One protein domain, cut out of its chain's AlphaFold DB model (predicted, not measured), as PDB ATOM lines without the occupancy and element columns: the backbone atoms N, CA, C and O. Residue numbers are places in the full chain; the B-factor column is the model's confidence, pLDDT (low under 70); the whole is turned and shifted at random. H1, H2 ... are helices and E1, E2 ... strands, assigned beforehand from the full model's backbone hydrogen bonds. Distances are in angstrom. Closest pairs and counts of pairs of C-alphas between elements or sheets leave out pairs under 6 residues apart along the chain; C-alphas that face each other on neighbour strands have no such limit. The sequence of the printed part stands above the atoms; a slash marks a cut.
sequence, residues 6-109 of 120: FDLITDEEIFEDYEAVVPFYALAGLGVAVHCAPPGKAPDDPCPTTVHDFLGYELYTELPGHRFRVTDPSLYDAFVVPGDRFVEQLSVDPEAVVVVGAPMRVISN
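What this domain is: This is residues 6 to 109 of the 120 residues of an uncharacterized protein of Hordeum vulgare subsp. vulgare (UniProt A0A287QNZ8). A small parallel sheet of four strands, E2 E1 E5 E6, has H1 over one face, and a long two-stranded hairpin, E3 and E4, reaches away past the first residues of H1. H2 and H3 form a loose loop on the other side of the sheet from H1, with residues 92 to 98 sticking out. The printed part has 104 residues, with three named helices and six named strands in the order E1 H1 E2 E3 E4 E5 H2 H3 E6, mixed helices and strands. It is compact, with a radius of gyration of the C-alphas of 13.8 A, and spans 42 by 31 by 25 A, the hairpin's tip making one end of the longest axis.

Where its parts are: The sheet holds E2, residues 33 to 36, E1, residues 6 to 8, E5, residues 78 to 81, and E6, residues 105 to 108. C-alpha 6 is at (43.948, -36.007, -41.069) and C-alpha 108 at (37.067, -31.345, -31.783). H1, residues 17 to 29, is 17.6 A long. E3, residues 46 to 53, is 22.4 A long, and E4, residues 61 to 69, is 24.2 A. H2 is residues 86 to 90; H3, residues 94 to 101, is 10.4 A long and begins at C-alpha 94 (28.754, -20.424, -43.631).

How they stand to each other: N 8 and O 35 of E1 and E2 are 2.8 A apart, N 80 and O 7 of E5 and E1 2.8 A, and N 107 and O 79 of E6 and E5 2.9 A, within hydrogen-bond range. H1 is on this sheet at a height of 8.8 A, two layers with the helix on one face; it runs along the strands, at 18 degrees to E1 on the local plane. E1, H1, E2 and E5, H2 H3, E6 are strand-helix-strand units, parallel neighbour strands joined through helices, with right-handed crossovers. The closest C-alphas of H1 and E3 are those of Asp 17 and Thr 49, 5.0 A apart. E3 and E4 are an antiparallel hairpin, with N 51 and O 63 2.8 A apart. Residues 15 to 16 pair with residues 49 to 50 of E3, parallel. H2 is not on the four-stranded sheet, and H3 only just not, with 4 pairs of C-alphas within 10 A. H2 and H3 are close but not clearly touching, Leu 90 and Ala 96 having the closest C-alphas, 6.3 A. In H2 and H3 every O i to N i+4 pair is within hydrogen-bond range; in H1, 8 of 9 are.

The domain as a whole: The C-alphas farthest apart are those of Gly 56 and Leu 75, 42.9 A. The printed part has no cut, and no link is long. Mean pLDDT of the printed part is 77.5; residues 6 to 14, 72 to 77 and 100 to 109 are under 70.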
ATOM      1  N   PHE A   6      44.673 -36.989 -41.871       62.19
ATOM      2  CA  PHE A   6      43.948 -36.007 -41.069       62.19
ATOM      3  C   PHE A   6      44.479 -34.614 -41.388       62.19
ATOM      4  O   PHE A   6      45.688 -34.439 -41.564       62.19
ATOM      5  N   ASP A   7      43.576 -33.645 -41.430       59.81
ATOM      6  CA  ASP A   7      43.928 -32.234 -41.529       59.81
ATOM      7  C   ASP A   7      43.692 -31.550 -40.192       59.81
ATOM      8  O   ASP A   7      42.645 -31.712 -39.562       59.81
ATOM      9  N   LEU A   8      44.665 -30.757 -39.778       57.88
ATOM     10  CA  LEU A   8      44.521 -29.775 -38.728       57.88
ATOM     11  C   LEU A   8      44.066 -28.470 -39.395       57.88
ATOM     12  O   LEU A   8      44.879 -27.762 -39.999       57.88
ATOM     13  N   ILE A   9      42.764 -28.181 -39.316       61.00
ATOM     14  CA  ILE A   9      42.208 -26.903 -39.770       61.00
ATOM     15  C   ILE A   9      42.412 -25.907 -38.640       61.00
ATOM     16  O   ILE A   9      41.957 -26.121 -37.519       61.00
ATOM     17  N   THR A  10      43.106 -24.823 -38.949       54.62
ATOM     18  CA  THR A  10      43.519 -23.805 -37.983       54.62
ATOM     19  C   THR A  10      43.216 -22.405 -38.508       54.62
ATOM     20  O   THR A  10      42.849 -22.267 -39.669       54.62
ATOM     21  N   ASP A  11      43.333 -21.381 -37.663       56.50
ATOM     22  CA  ASP A  11      43.251 -19.969 -38.067       56.50
ATOM     23  C   ASP A  11      44.427 -19.560 -38.975       56.50
ATOM     24  O   ASP A  11      45.537 -20.089 -38.866       56.50
ATOM     25  N   GLU A  12      44.212 -18.546 -39.811       55.72
ATOM     26  CA  GLU A  12      45.256 -17.834 -40.542       55.72
ATOM     27  C   GLU A  12      46.251 -17.134 -39.592       55.72
ATOM     28  O   GLU A  12      47.428 -17.009 -39.933       55.72
ATOM     29  N   GLU A  13      45.847 -16.696 -38.395       60.06
ATOM     30  CA  GLU A  13      46.733 -15.933 -37.502       60.06
ATOM     31  C   GLU A  13      47.364 -16.767 -36.376       60.06
ATOM     32  O   GLU A  13      48.598 -16.872 -36.349       60.06
ATOM     33  N   ILE A  14      46.564 -17.323 -35.453       63.69
ATOM     34  CA  ILE A  14      47.024 -17.929 -34.187       63.69
ATOM     35  C   ILE A  14      46.028 -19.006 -33.699       63.69
ATOM     36  O   ILE A  14      44.822 -18.832 -33.827       63.69
ATOM     37  N   PHE A  15      46.523 -20.105 -33.117       79.12
ATOM     38  CA  PHE A  15      45.697 -21.114 -32.430       79.12
ATOM     39  C   PHE A  15      46.313 -21.595 -31.111       79.12
ATOM     40  O   PHE A  15      47.518 -21.408 -30.892       79.12
ATOM     41  N   GLU A  16      45.515 -22.255 -30.258       87.38
ATOM     42  CA  GLU A  16      45.986 -22.771 -28.972       87.38
ATOM     43  C   GLU A  16      47.010 -23.897 -29.183       87.38
ATOM     44  O   GLU A  16      46.813 -24.844 -29.956       87.38
ATOM     45  N   ASP A  17      48.162 -23.746 -28.536       88.56
ATOM     46  CA  ASP A  17      49.352 -24.545 -28.773       88.56
ATOM     47  C   ASP A  17      49.128 -26.023 -28.451       88.56
ATOM     48  O   ASP A  17      49.388 -26.878 -29.295       88.56
ATOM     49  N   TYR A  18      48.612 -26.353 -27.272       88.75
ATOM     50  CA  TYR A  18      48.397 -27.742 -26.887       88.75
ATOM     51  C   TYR A  18      47.318 -28.413 -27.729       88.75
ATOM     52  O   TYR A  18      47.493 -29.567 -28.136       88.75
ATOM     53  N   GLU A  19      46.234 -27.706 -28.029       87.44
ATOM     54  CA  GLU A  19      45.117 -28.245 -28.804       87.44
ATOM     55  C   GLU A  19      45.471 -28.526 -30.270       87.44
ATOM     56  O   GLU A  19      44.797 -29.325 -30.920       87.44
ATOM     57  N   ALA A  20      46.566 -27.955 -30.770       84.56
ATOM     58  CA  ALA A  20      47.126 -28.268 -32.077       84.56
ATOM     59  C   ALA A  20      48.316 -29.238 -32.021       84.56
ATOM     60  O   ALA A  20      48.326 -30.262 -32.709       84.56
ATOM     61  N   VAL A  21      49.325 -28.939 -31.194       86.62
ATOM     62  CA  VAL A  21      50.594 -29.686 -31.097       86.62
ATOM     63  C   VAL A  21      50.353 -31.131 -30.694       86.62
ATOM     64  O   VAL A  21      50.912 -32.053 -31.297       86.62
ATOM     65  N   VAL A  22      49.562 -31.336 -29.640       88.88
ATOM     66  CA  VAL A  22      49.373 -32.654 -29.032       88.88
ATOM     67  C   VAL A  22      48.704 -33.615 -30.011       88.88
ATOM     68  O   VAL A  22      49.297 -34.666 -30.266       88.88
ATOM     69  N   PRO A  23      47.533 -33.308 -30.609       86.56
ATOM     70  CA  PRO A  23      46.933 -34.212 -31.582       86.56
ATOM     71  C   PRO A  23      47.807 -34.382 -32.825       86.56
ATOM     72  O   PRO A  23      47.917 -35.507 -33.310       86.56
ATOM     73  N   PHE A  24      48.485 -33.326 -33.295       85.12
ATOM     74  CA  PHE A  24      49.371 -33.418 -34.456       85.12
ATOM     75  C   PHE A  24      50.464 -34.473 -34.249       85.12
ATOM     76  O   PHE A  24      50.567 -35.434 -35.017       85.12
ATOM     77  N   TYR A  25      51.254 -34.346 -33.179       87.25
ATOM     78  CA  TYR A  25      52.353 -35.276 -32.926       87.25
ATOM     79  C   TYR A  25      51.890 -36.636 -32.403       87.25
ATOM     80  O   TYR A  25      52.532 -37.639 -32.712       87.25
ATOM     81  N   ALA A  26      50.784 -36.712 -31.658       89.19
ATOM     82  CA  ALA A  26      50.237 -37.991 -31.209       89.19
ATOM     83  C   ALA A  26      49.781 -38.849 -32.397       89.19
ATOM     84  O   ALA A  26      50.150 -40.019 -32.491       89.19
ATOM     85  N   LEU A  27      49.032 -38.265 -33.336       86.06
ATOM     86  CA  LEU A  27      48.582 -38.958 -34.544       86.06
ATOM     87  C   LEU A  27      49.763 -39.302 -35.461       86.06
ATOM     88  O   LEU A  27      49.881 -40.451 -35.896       86.06
ATOM     89  N   ALA A  28      50.685 -38.360 -35.684       85.81
ATOM     90  CA  ALA A  28      51.896 -38.623 -36.461       85.81
ATOM     91  C   ALA A  28      52.736 -39.761 -35.850       85.81
ATOM     92  O   ALA A  28      53.200 -40.651 -36.566       85.81
ATOM     93  N   GLY A  29      52.874 -39.796 -34.520       87.38
ATOM     94  CA  GLY A  29      53.564 -40.863 -33.790       87.38
ATOM     95  C   GLY A  29      52.905 -42.240 -33.928       87.38
ATOM     96  O   GLY A  29      53.587 -43.259 -33.834       87.38
ATOM     97  N   LEU A  30      51.601 -42.282 -34.215       89.12
ATOM     98  CA  LEU A  30      50.849 -43.502 -34.528       89.12
ATOM     99  C   LEU A  30      50.918 -43.895 -36.018       89.12
ATOM    100  O   LEU A  30      50.289 -44.874 -36.422       89.12
ATOM    101  N   GLY A  31      51.680 -43.165 -36.837       86.31
ATOM    102  CA  GLY A  31      51.830 -43.419 -38.272       86.31
ATOM    103  C   GLY A  31      50.679 -42.884 -39.126       86.31
ATOM    104  O   GLY A  31      50.541 -43.273 -40.285       86.31
ATOM    105  N   VAL A  32      49.842 -42.012 -38.563       85.00
ATOM    106  CA  VAL A  32      48.784 -41.315 -39.293       85.00
ATOM    107  C   VAL A  32      49.397 -40.143 -40.059       85.00
ATOM    108  O   VAL A  32      50.205 -39.399 -39.508       85.00
ATOM    109  N   ALA A  33      49.015 -39.958 -41.325       83.00
ATOM    110  CA  ALA A  33      49.411 -38.765 -42.067       83.00
ATOM    111  C   ALA A  33      48.630 -37.561 -41.527       83.00
ATOM    112  O   ALA A  33      47.402 -37.560 -41.589       83.00
ATOM    113  N   VAL A  34      49.325 -36.560 -40.992       81.38
ATOM    114  CA  VAL A  34      48.715 -35.336 -40.459       81.38
ATOM    115  C   VAL A  34      49.303 -34.140 -41.181       81.38
ATOM    116  O   VAL A  34      50.520 -34.064 -41.348       81.38
ATOM    117  N   HIS A  35      48.441 -33.220 -41.589       81.44
ATOM    118  CA  HIS A  35      48.827 -31.994 -42.271       81.44
ATOM    119  C   HIS A  35      48.269 -30.790 -41.501       81.44
ATOM    120  O   HIS A  35      47.199 -30.869 -40.906       81.44
ATOM    121  N   CYS A  36      49.024 -29.697 -41.454       80.56
ATOM    122  CA  CYS A  36      48.606 -28.405 -40.927       80.56
ATOM    123  C   CYS A  36      48.365 -27.465 -42.108       80.56
ATOM    124  O   CYS A  36      49.324 -27.085 -42.781       80.56
ATOM    125  N   ALA A  37      47.104 -27.125 -42.368       75.88
ATOM    126  CA  ALA A  37      46.693 -26.336 -43.527       75.88
ATOM    127  C   ALA A  37      45.744 -25.195 -43.108       75.88
ATOM    128  O   ALA A  37      44.552 -25.242 -43.419       75.88
ATOM    129  N   PRO A  38      46.236 -24.180 -42.368       73.75
ATOM    130  CA  PRO A  38      45.467 -22.966 -42.117       73.75
ATOM    131  C   PRO A  38      45.034 -22.315 -43.440       73.75
ATOM    132  O   PRO A  38      45.832 -22.283 -44.387       73.75
ATOM    133  N   PRO A  39      43.808 -21.767 -43.523       71.31
ATOM    134  CA  PRO A  39      43.384 -20.946 -44.646       71.31
ATOM    135  C   PRO A  39      44.377 -19.800 -44.899       71.31
ATOM    136  O   PRO A  39      45.115 -19.373 -44.011       71.31
ATOM    137  N   GLY A  40      44.473 -19.356 -46.151       72.31
ATOM    138  CA  GLY A  40      45.260 -18.172 -46.512       72.31
ATOM    139  C   GLY A  40      46.789 -18.296 -46.428       72.31
ATOM    140  O   GLY A  40      47.475 -17.384 -46.895       72.31
ATOM    141  N   LYS A  41      47.353 -19.399 -45.912       75.88
ATOM    142  CA  LYS A  41      48.811 -19.608 -45.810       75.88
ATOM    143  C   LYS A  41      49.371 -20.568 -46.852       75.88
ATOM    144  O   LYS A  41      48.737 -21.551 -47.231       75.88
ATOM    145  N   ALA A  42      50.595 -20.290 -47.293       79.88
ATOM    146  CA  ALA A  42      51.343 -21.155 -48.190       79.88
ATOM    147  C   ALA A  42      52.125 -22.231 -47.409       79.88
ATOM    148  O   ALA A  42      52.454 -22.034 -46.237       79.88
ATOM    149  N   PRO A  43      52.474 -23.362 -48.046       81.50
ATOM    150  CA  PRO A  43      53.382 -24.351 -47.467       81.50
ATOM    151  C   PRO A  43      54.685 -23.714 -46.974       81.50
ATOM    152  O   PRO A  43      55.199 -22.784 -47.591       81.50
ATOM    153  N   ASP A  44      55.212 -24.233 -45.864       81.81
ATOM    154  CA  ASP A  44      56.368 -23.711 -45.124       81.81
ATOM    155  C   ASP A  44      56.193 -22.324 -44.472       81.81
ATOM    156  O   ASP A  44      57.096 -21.897 -43.739       81.81
ATOM    157  N   ASP A  45      55.047 -21.649 -44.635       83.25
ATOM    158  CA  ASP A  45      54.781 -20.417 -43.892       83.25
ATOM    159  C   ASP A  45      54.787 -20.679 -42.378       83.25
ATOM    160  O   ASP A  45      54.368 -21.745 -41.901       83.25
ATOM    161  N   PRO A  46      55.270 -19.709 -41.579       77.94
ATOM    162  CA  PRO A  46      55.252 -19.830 -40.139       77.94
ATOM    163  C   PRO A  46      53.821 -19.734 -39.616       77.94
ATOM    164  O   PRO A  46      53.073 -18.789 -39.888       77.94
ATOM    165  N   CYS A  47      53.481 -20.679 -38.756       78.75
ATOM    166  CA  CYS A  47      52.222 -20.694 -38.051       78.75
ATOM    167  C   CYS A  47      52.479 -20.600 -36.539       78.75
ATOM    168  O   CYS A  47      52.872 -21.597 -35.926       78.75
ATOM    169  N   PRO A  48      52.416 -19.385 -35.958       84.25
ATOM    170  CA  PRO A  48      52.615 -19.200 -34.528       84.25
ATOM    171  C   PRO A  48      51.391 -19.683 -33.747       84.25
ATOM    172  O   PRO A  48      50.260 -19.509 -34.189       84.25
ATOM    173  N   THR A  49      51.632 -20.239 -32.569       86.31
ATOM    174  CA  THR A  49      50.586 -20.664 -31.637       86.31
ATOM    175  C   THR A  49      50.641 -19.844 -30.352       86.31
ATOM    176  O   THR A  49      51.622 -19.133 -30.087       86.31
ATOM    177  N   THR A  50      49.595 -19.962 -29.542       89.69
ATOM    178  CA  THR A  50      49.494 -19.327 -28.225       89.69
ATOM    179  C   THR A  50      49.188 -20.368 -27.168       89.69
ATOM    180  O   THR A  50      48.342 -21.221 -27.367       89.69
ATOM    181  N   VAL A  51      49.853 -20.293 -26.024       91.44
ATOM    182  CA  VAL A  51      49.491 -21.093 -24.854       91.44
ATOM    183  C   VAL A  51      48.485 -20.301 -24.033       91.44
ATOM    184  O   VAL A  51      48.761 -19.155 -23.663       91.44
ATOM    185  N   HIS A  52      47.338 -20.905 -23.728       91.38
ATOM    186  CA  HIS A  52      46.375 -20.346 -22.777       91.38
ATOM    187  C   HIS A  52      46.652 -20.908 -21.383       91.38
ATOM    188  O   HIS A  52      46.359 -22.069 -21.105       91.38
ATOM    189  N   ASP A  53      47.214 -20.086 -20.492       92.31
ATOM    190  CA  ASP A  53      47.574 -20.524 -19.136       92.31
ATOM    191  C   ASP A  53      46.931 -19.665 -18.041       92.31
ATOM    192  O   ASP A  53      46.744 -18.453 -18.177       92.31
ATOM    193  N   PHE A  54      46.612 -20.283 -16.908       92.69
ATOM    194  CA  PHE A  54      46.031 -19.611 -15.751       92.69
ATOM    195  C   PHE A  54      47.130 -19.205 -14.767       92.69
ATOM    196  O   PHE A  54      47.443 -19.913 -13.811       92.69
ATOM    197  N   LEU A  55      47.676 -18.002 -14.951       93.25
ATOM    198  CA  LEU A  55      48.757 -17.452 -14.115       93.25
ATOM    199  C   LEU A  55      48.269 -16.784 -12.810       93.25
ATOM    200  O   LEU A  55      48.941 -15.911 -12.260       93.25
ATOM    201  N   GLY A  56      47.094 -17.180 -12.311       93.25
ATOM    202  CA  GLY A  56      46.479 -16.621 -11.098       93.25
ATOM    203  C   GLY A  56      45.531 -15.437 -11.327       93.25
ATOM    204  O   GLY A  56      45.131 -14.791 -10.359       93.25
ATOM    205  N   TYR A  57      45.158 -15.159 -12.579       92.25
ATOM    206  CA  TYR A  57      44.096 -14.214 -12.945       92.25
ATOM    207  C   TYR A  57      42.753 -14.936 -13.141       92.25
ATOM    208  O   TYR A  57      42.711 -16.159 -13.261       92.25
ATOM    209  N   GLU A  58      41.649 -14.181 -13.178       94.19
ATOM    210  CA  GLU A  58      40.302 -14.741 -13.417       94.19
ATOM    211  C   GLU A  58      40.133 -15.322 -14.829       94.19
ATOM    212  O   GLU A  58      39.315 -16.216 -15.038       94.19
ATOM    213  N   LEU A  59      40.908 -14.820 -15.790       89.75
ATOM    214  CA  LEU A  59      40.942 -15.287 -17.172       89.75
ATOM    215  C   LEU A  59      42.330 -15.836 -17.508       89.75
ATOM    216  O   LEU A  59      43.314 -15.556 -16.816       89.75
ATOM    217  N   TYR A  60      42.399 -16.607 -18.590       90.31
ATOM    218  CA  TYR A  60      43.659 -17.112 -19.116       90.31
ATOM    219  C   TYR A  60      44.568 -15.963 -19.578       90.31
ATOM    220  O   TYR A  60      44.120 -14.883 -19.967       90.31
ATOM    221  N   THR A  61      45.872 -16.209 -19.520       91.06
ATOM    222  CA  THR A  61      46.909 -15.373 -20.118       91.06
ATOM    223  C   THR A  61      47.381 -16.032 -21.403       91.06
ATOM    224  O   THR A  61      47.684 -17.223 -21.414       91.06
ATOM    225  N   GLU A  62      47.470 -15.244 -22.467       90.75
ATOM    226  CA  GLU A  62      48.047 -15.665 -23.740       90.75
ATOM    227  C   GLU A  62      49.572 -15.526 -23.702       90.75
ATOM    228  O   GLU A  62      50.110 -14.429 -23.524       90.75
ATOM    229  N   LEU A  63      50.275 -16.646 -23.864       91.31
ATOM    230  CA  LEU A  63      51.734 -16.705 -23.928       91.31
ATOM    231  C   LEU A  63      52.193 -17.202 -25.307       91.31
ATOM    232  O   LEU A  63      51.493 -18.001 -25.922       91.31
ATOM    233  N   PRO A  64      53.377 -16.796 -25.802       90.81
ATOM    234  CA  PRO A  64      53.907 -17.331 -27.054       90.81
ATOM    235  C   PRO A  64      54.090 -18.854 -26.992       90.81
ATOM    236  O   PRO A  64      54.759 -19.354 -26.087       90.81
ATOM    237  N   GLY A  65      53.533 -19.569 -27.970       89.00
ATOM    238  CA  GLY A  65      53.690 -21.011 -28.130       89.00
ATOM    239  C   GLY A  65      54.753 -21.402 -29.162       89.00
ATOM    240  O   GLY A  65      55.681 -20.643 -29.481       89.00
ATOM    241  N   HIS A  66      54.632 -22.622 -29.682       87.06
ATOM    242  CA  HIS A  66      55.471 -23.143 -30.750       87.06
ATOM    243  C   HIS A  66      55.225 -22.441 -32.100       87.06
ATOM    244  O   HIS A  66      54.337 -21.612 -32.295       87.06
ATOM    245  N   ARG A  67      56.076 -22.767 -33.076       81.50
ATOM    246  CA  ARG A  67      55.909 -22.343 -34.470       81.50
ATOM    247  C   ARG A  67      55.827 -23.589 -35.337       81.50
ATOM    248  O   ARG A  67      56.825 -24.296 -35.475       81.50
ATOM    249  N   PHE A  68      54.659 -23.845 -35.914       76.81
ATOM    250  CA  PHE A  68      54.473 -24.910 -36.895       76.81
ATOM    251  C   PHE A  68      54.823 -24.431 -38.292       76.81
ATOM    252  O   PHE A  68      54.782 -23.236 -38.594       76.81
ATOM    253  N   ARG A  69      55.170 -25.394 -39.141       76.38
ATOM    254  CA  ARG A  69      55.214 -25.190 -40.584       76.38
ATOM    255  C   ARG A  69      53.908 -25.666 -41.182       76.38
ATOM    256  O   ARG A  69      53.453 -26.761 -40.854       76.38
ATOM    257  N   VAL A  70      53.356 -24.846 -42.065       78.25
ATOM    258  CA  VAL A  70      52.243 -25.239 -42.925       78.25
ATOM    259  C   VAL A  70      52.711 -26.350 -43.860       78.25
ATOM    260  O   VAL A  70      53.810 -26.294 -44.414       78.25
ATOM    261  N   THR A  71      51.886 -27.374 -44.016       77.25
ATOM    262  CA  THR A  71      52.127 -28.508 -44.913       77.25
ATOM    263  C   THR A  71      51.080 -28.518 -46.017       77.25
ATOM    264  O   THR A  71      49.958 -28.072 -45.797       77.25
ATOM    265  N   ASP A  72      51.419 -29.076 -47.177       67.81
ATOM    266  CA  ASP A  72      50.500 -29.136 -48.315       67.81
ATOM    267  C   ASP A  72      49.195 -29.886 -47.989       67.81
ATOM    268  O   ASP A  72      49.255 -31.021 -47.504       67.81
ATOM    269  N   PRO A  73      48.023 -29.303 -48.303       63.00
ATOM    270  CA  PRO A  73      46.752 -29.988 -48.144       63.00
ATOM    271  C   PRO A  73      46.603 -31.163 -49.135       63.00
ATOM    272  O   PRO A  73      47.021 -31.098 -50.292       63.00
ATOM    273  N   SER A  74      45.969 -32.249 -48.692       64.25
ATOM    274  CA  SER A  74      45.695 -33.486 -49.434       64.25
ATOM    275  C   SER A  74      44.209 -33.904 -49.331       64.25
ATOM    276  O   SER A  74      43.336 -33.062 -49.166       64.25
ATOM    277  N   LEU A  75      43.867 -35.183 -49.526       64.81
ATOM    278  CA  LEU A  75      42.497 -35.695 -49.341       64.81
ATOM    279  C   LEU A  75      42.386 -36.339 -47.953       64.81
ATOM    280  O   LEU A  75      43.194 -37.210 -47.628       64.81
ATOM    281  N   TYR A  76      41.366 -35.964 -47.176       68.94
ATOM    282  CA  TYR A  76      41.295 -36.281 -45.745       68.94
ATOM    283  C   TYR A  76      40.101 -37.134 -45.351       68.94
ATOM    284  O   TYR A  76      39.006 -36.999 -45.893       68.94
ATOM    285  N   ASP A  77      40.311 -37.986 -44.348       68.62
ATOM    286  CA  ASP A  77      39.253 -38.775 -43.715       68.62
ATOM    287  C   ASP A  77      38.619 -38.047 -42.514       68.62
ATOM    288  O   ASP A  77      37.520 -38.406 -42.074       68.62
ATOM    289  N   ALA A  78      39.324 -37.059 -41.952       73.50
ATOM    290  CA  ALA A  78      38.941 -36.369 -40.727       73.50
ATOM    291  C   ALA A  78      39.637 -35.009 -40.559       73.50
ATOM    292  O   ALA A  78      40.720 -34.785 -41.102       73.50
ATOM    293  N   PHE A  79      39.013 -34.147 -39.753       77.50
ATOM    294  CA  PHE A  79      39.535 -32.834 -39.378       77.50
ATOM    295  C   PHE A  79      39.717 -32.721 -37.867       77.50
ATOM    296  O   PHE A  79      38.882 -33.211 -37.099       77.50
ATOM    297  N   VAL A  80      40.786 -32.045 -37.458       78.69
ATOM    298  CA  VAL A  80      41.001 -31.560 -36.095       78.69
ATOM    299  C   VAL A  80      40.859 -30.045 -36.119       78.69
ATOM    300  O   VAL A  80      41.506 -29.387 -36.932       78.69
ATOM    301  N   VAL A  81      40.008 -29.514 -35.244       80.62
ATOM    302  CA  VAL A  81      39.814 -28.069 -35.061       80.62
ATOM    303  C   VAL A  81      40.298 -27.722 -33.654       80.62
ATOM    304  O   VAL A  81      39.593 -28.056 -32.695       80.62
ATOM    305  N   PRO A  82      41.500 -27.135 -33.509       81.31
ATOM    306  CA  PRO A  82      41.972 -26.619 -32.232       81.31
ATOM    307  C   PRO A  82      41.052 -25.512 -31.733       81.31
ATOM    308  O   PRO A  82      40.538 -24.713 -32.521       81.31
ATOM    309  N   GLY A  83      40.868 -25.450 -30.423       78.88
ATOM    310  CA  GLY A  83      40.360 -24.269 -29.758       78.88
ATOM    311  C   GLY A  83      41.301 -23.084 -29.950       78.88
ATOM    312  O   GLY A  83      42.494 -23.243 -30.191       78.88
ATOM    313  N   ASP A  84      40.714 -21.897 -29.882       77.31
ATOM    314  CA  ASP A  84      41.296 -20.584 -29.592       77.31
ATOM    315  C   ASP A  84      40.142 -19.572 -29.778       77.31
ATOM    316  O   ASP A  84      38.986 -19.944 -30.017       77.31
ATOM    317  N   ARG A  85      40.451 -18.279 -29.754       74.25
ATOM    318  CA  ARG A  85      39.553 -17.183 -30.120       74.25
ATOM    319  C   ARG A  85      39.017 -17.294 -31.551       74.25
ATOM    320  O   ARG A  85      37.907 -16.840 -31.807       74.25
ATOM    321  N   PHE A  86      39.741 -17.955 -32.456       73.06
ATOM    322  CA  PHE A  86      39.317 -18.133 -33.847       73.06
ATOM    323  C   PHE A  86      38.026 -18.936 -34.008       73.06
ATOM    324  O   PHE A  86      37.245 -18.687 -34.927       73.06
ATOM    325  N   VAL A  87      37.762 -19.890 -33.109       75.88
ATOM    326  CA  VAL A  87      36.582 -20.758 -33.227       75.88
ATOM    327  C   VAL A  87      35.287 -19.942 -33.170       75.88
ATOM    328  O   VAL A  87      34.309 -20.311 -33.817       75.88
ATOM    329  N   GLU A  88      35.279 -18.794 -32.482       76.50
ATOM    330  CA  GLU A  88      34.138 -17.870 -32.491       76.50
ATOM    331  C   GLU A  88      33.848 -17.352 -33.910       76.50
ATOM    332  O   GLU A  88      32.704 -17.401 -34.365       76.50
ATOM    333  N   GLN A  89      34.881 -16.931 -34.640       76.31
ATOM    334  CA  GLN A  89      34.765 -16.423 -36.010       76.31
ATOM    335  C   GLN A  89      34.438 -17.551 -36.996       76.31
ATOM    336  O   GLN A  89      33.551 -17.403 -37.836       76.31
ATOM    337  N   LEU A  90      35.090 -18.705 -36.851       76.12
ATOM    338  CA  LEU A  90      34.847 -19.882 -37.682       76.12
ATOM    339  C   LEU A  90      33.413 -20.418 -37.519       76.12
ATOM    340  O   LEU A  90      32.820 -20.910 -38.476       76.12
ATOM    341  N   SER A  91      32.822 -20.294 -36.325       80.50
ATOM    342  CA  SER A  91      31.472 -20.800 -36.031       80.50
ATOM    343  C   SER A  91      30.350 -20.083 -36.788       80.50
ATOM    344  O   SER A  91      29.256 -20.634 -36.933       80.50
ATOM    345  N   VAL A  92      30.611 -18.866 -37.274       83.88
ATOM    346  CA  VAL A  92      29.651 -18.062 -38.042       83.88
ATOM    347  C   VAL A  92      29.959 -18.040 -39.538       83.88
ATOM    348  O   VAL A  92      29.164 -17.491 -40.303       83.88
ATOM    349  N   ASP A  93      31.073 -18.638 -39.965       81.19
ATOM    350  CA  ASP A  93      31.412 -18.768 -41.375       81.19
ATOM    351  C   ASP A  93      30.520 -19.844 -42.028       81.19
ATOM    352  O   ASP A  93      30.604 -21.028 -41.677       81.19
ATOM    353  N   PRO A  94      29.645 -19.473 -42.983       81.44
ATOM    354  CA  PRO A  94      28.754 -20.424 -43.631       81.44
ATOM    355  C   PRO A  94      29.501 -21.518 -44.407       81.44
ATOM    356  O   PRO A  94      28.971 -22.624 -44.515       81.44
ATOM    357  N   GLU A  95      30.705 -21.259 -44.927       78.81
ATOM    358  CA  GLU A  95      31.511 -22.283 -45.600       78.81
ATOM    359  C   GLU A  95      32.056 -23.297 -44.588       78.81
ATOM    360  O   GLU A  95      31.905 -24.508 -44.781       78.81
ATOM    361  N   ALA A  96      32.587 -22.825 -43.458       76.00
ATOM    362  CA  ALA A  96      33.080 -23.691 -42.387       76.00
ATOM    363  C   ALA A  96      31.967 -24.547 -41.759       76.00
ATOM    364  O   ALA A  96      32.138 -25.751 -41.540       76.00
ATOM    365  N   VAL A  97      30.787 -23.961 -41.530       78.50
ATOM    366  CA  VAL A  97      29.615 -24.675 -40.997       78.50
ATOM    367  C   VAL A  97      29.160 -25.788 -41.944       78.50
ATOM    368  O   VAL A  97      28.808 -26.881 -41.491       78.50
ATOM    369  N   VAL A  98      29.199 -25.554 -43.259       78.25
ATOM    370  CA  VAL A  98      28.885 -26.585 -44.261       78.25
ATOM    371  C   VAL A  98      29.884 -27.742 -44.201       78.25
ATOM    372  O   VAL A  98      29.467 -28.898 -44.276       78.25
ATOM    373  N   VAL A  99      31.177 -27.455 -44.022       70.69
ATOM    374  CA  VAL A  99      32.227 -28.482 -43.907       70.69
ATOM    375  C   VAL A  99      32.012 -29.368 -42.677       70.69
ATOM    376  O   VAL A  99      32.070 -30.591 -42.797       70.69
ATOM    377  N   VAL A 100      31.686 -28.789 -41.517       68.50
ATOM    378  CA  VAL A 100      31.375 -29.554 -40.290       68.50
ATOM    379  C   VAL A 100      30.064 -30.342 -40.418       68.50
ATOM    380  O   VAL A 100      29.926 -31.419 -39.840       68.50
ATOM    381  N   GLY A 101      29.099 -29.835 -41.192       64.50
ATOM    382  CA  GLY A 101      27.832 -30.513 -41.477       64.50
ATOM    383  C   GLY A 101      27.931 -31.672 -42.478       64.50
ATOM    384  O   GLY A 101      26.968 -32.430 -42.631       64.50
ATOM    385  N   ALA A 102      29.065 -31.831 -43.166       63.12
ATOM    386  CA  ALA A 102      29.309 -32.958 -44.059       63.12
ATOM    387  C   ALA A 102      29.550 -34.256 -43.257       63.12
ATOM    388  O   ALA A 102      30.049 -34.208 -42.132       63.12
ATOM    389  N   PRO A 103      29.234 -35.445 -43.806       55.75
ATOM    390  CA  PRO A 103      29.527 -36.723 -43.158       55.75
ATOM    391  C   PRO A 103      31.042 -36.997 -43.164       55.75
ATOM    392  O   PRO A 103      31.547 -37.787 -43.960       55.75
ATOM    393  N   MET A 104      31.760 -36.336 -42.263       60.22
ATOM    394  CA  MET A 104      33.192 -36.462 -42.022       60.22
ATOM    395  C   MET A 104      33.437 -36.621 -40.519       60.22
ATOM    396  O   MET A 104      32.630 -36.195 -39.693       60.22
ATOM    397  N   ARG A 105      34.527 -37.292 -40.131       57.38
ATOM    398  CA  ARG A 105      34.870 -37.444 -38.711       57.38
ATOM    399  C   ARG A 105      35.550 -36.164 -38.229       57.38
ATOM    400  O   ARG A 105      36.719 -35.947 -38.527       57.38
ATOM    401  N   VAL A 106      34.820 -35.329 -37.498       55.53
ATOM    402  CA  VAL A 106      35.380 -34.153 -36.819       55.53
ATOM    403  C   VAL A 106      35.846 -34.575 -35.428       55.53
ATOM    404  O   VAL A 106      35.054 -35.090 -34.638       55.53
ATOM    405  N   ILE A 107      37.133 -34.389 -35.138       55.00
ATOM    406  CA  ILE A 107      37.701 -34.534 -33.796       55.00
ATOM    407  C   ILE A 107      37.903 -33.116 -33.261       55.00
ATOM    408  O   ILE A 107      38.902 -32.472 -33.564       55.00
ATOM    409  N   SER A 108      36.930 -32.608 -32.507       50.62
ATOM    410  CA  SER A 108      37.067 -31.345 -31.783       50.62
ATOM    411  C   SER A 108      37.455 -31.615 -30.330       50.62
ATOM    412  O   SER A 108      36.893 -32.503 -29.682       50.62
ATOM    413  N   ASN A 109      38.392 -30.832 -29.798       44.25
ATOM    414  CA  ASN A 109      38.583 -30.730 -28.355       44.25
ATOM    415  C   ASN A 109      37.538 -29.750 -27.817       44.25
ATOM    416  O   ASN A 109      37.797 -28.574 -27.599       44.25
TER     417      ASN A 109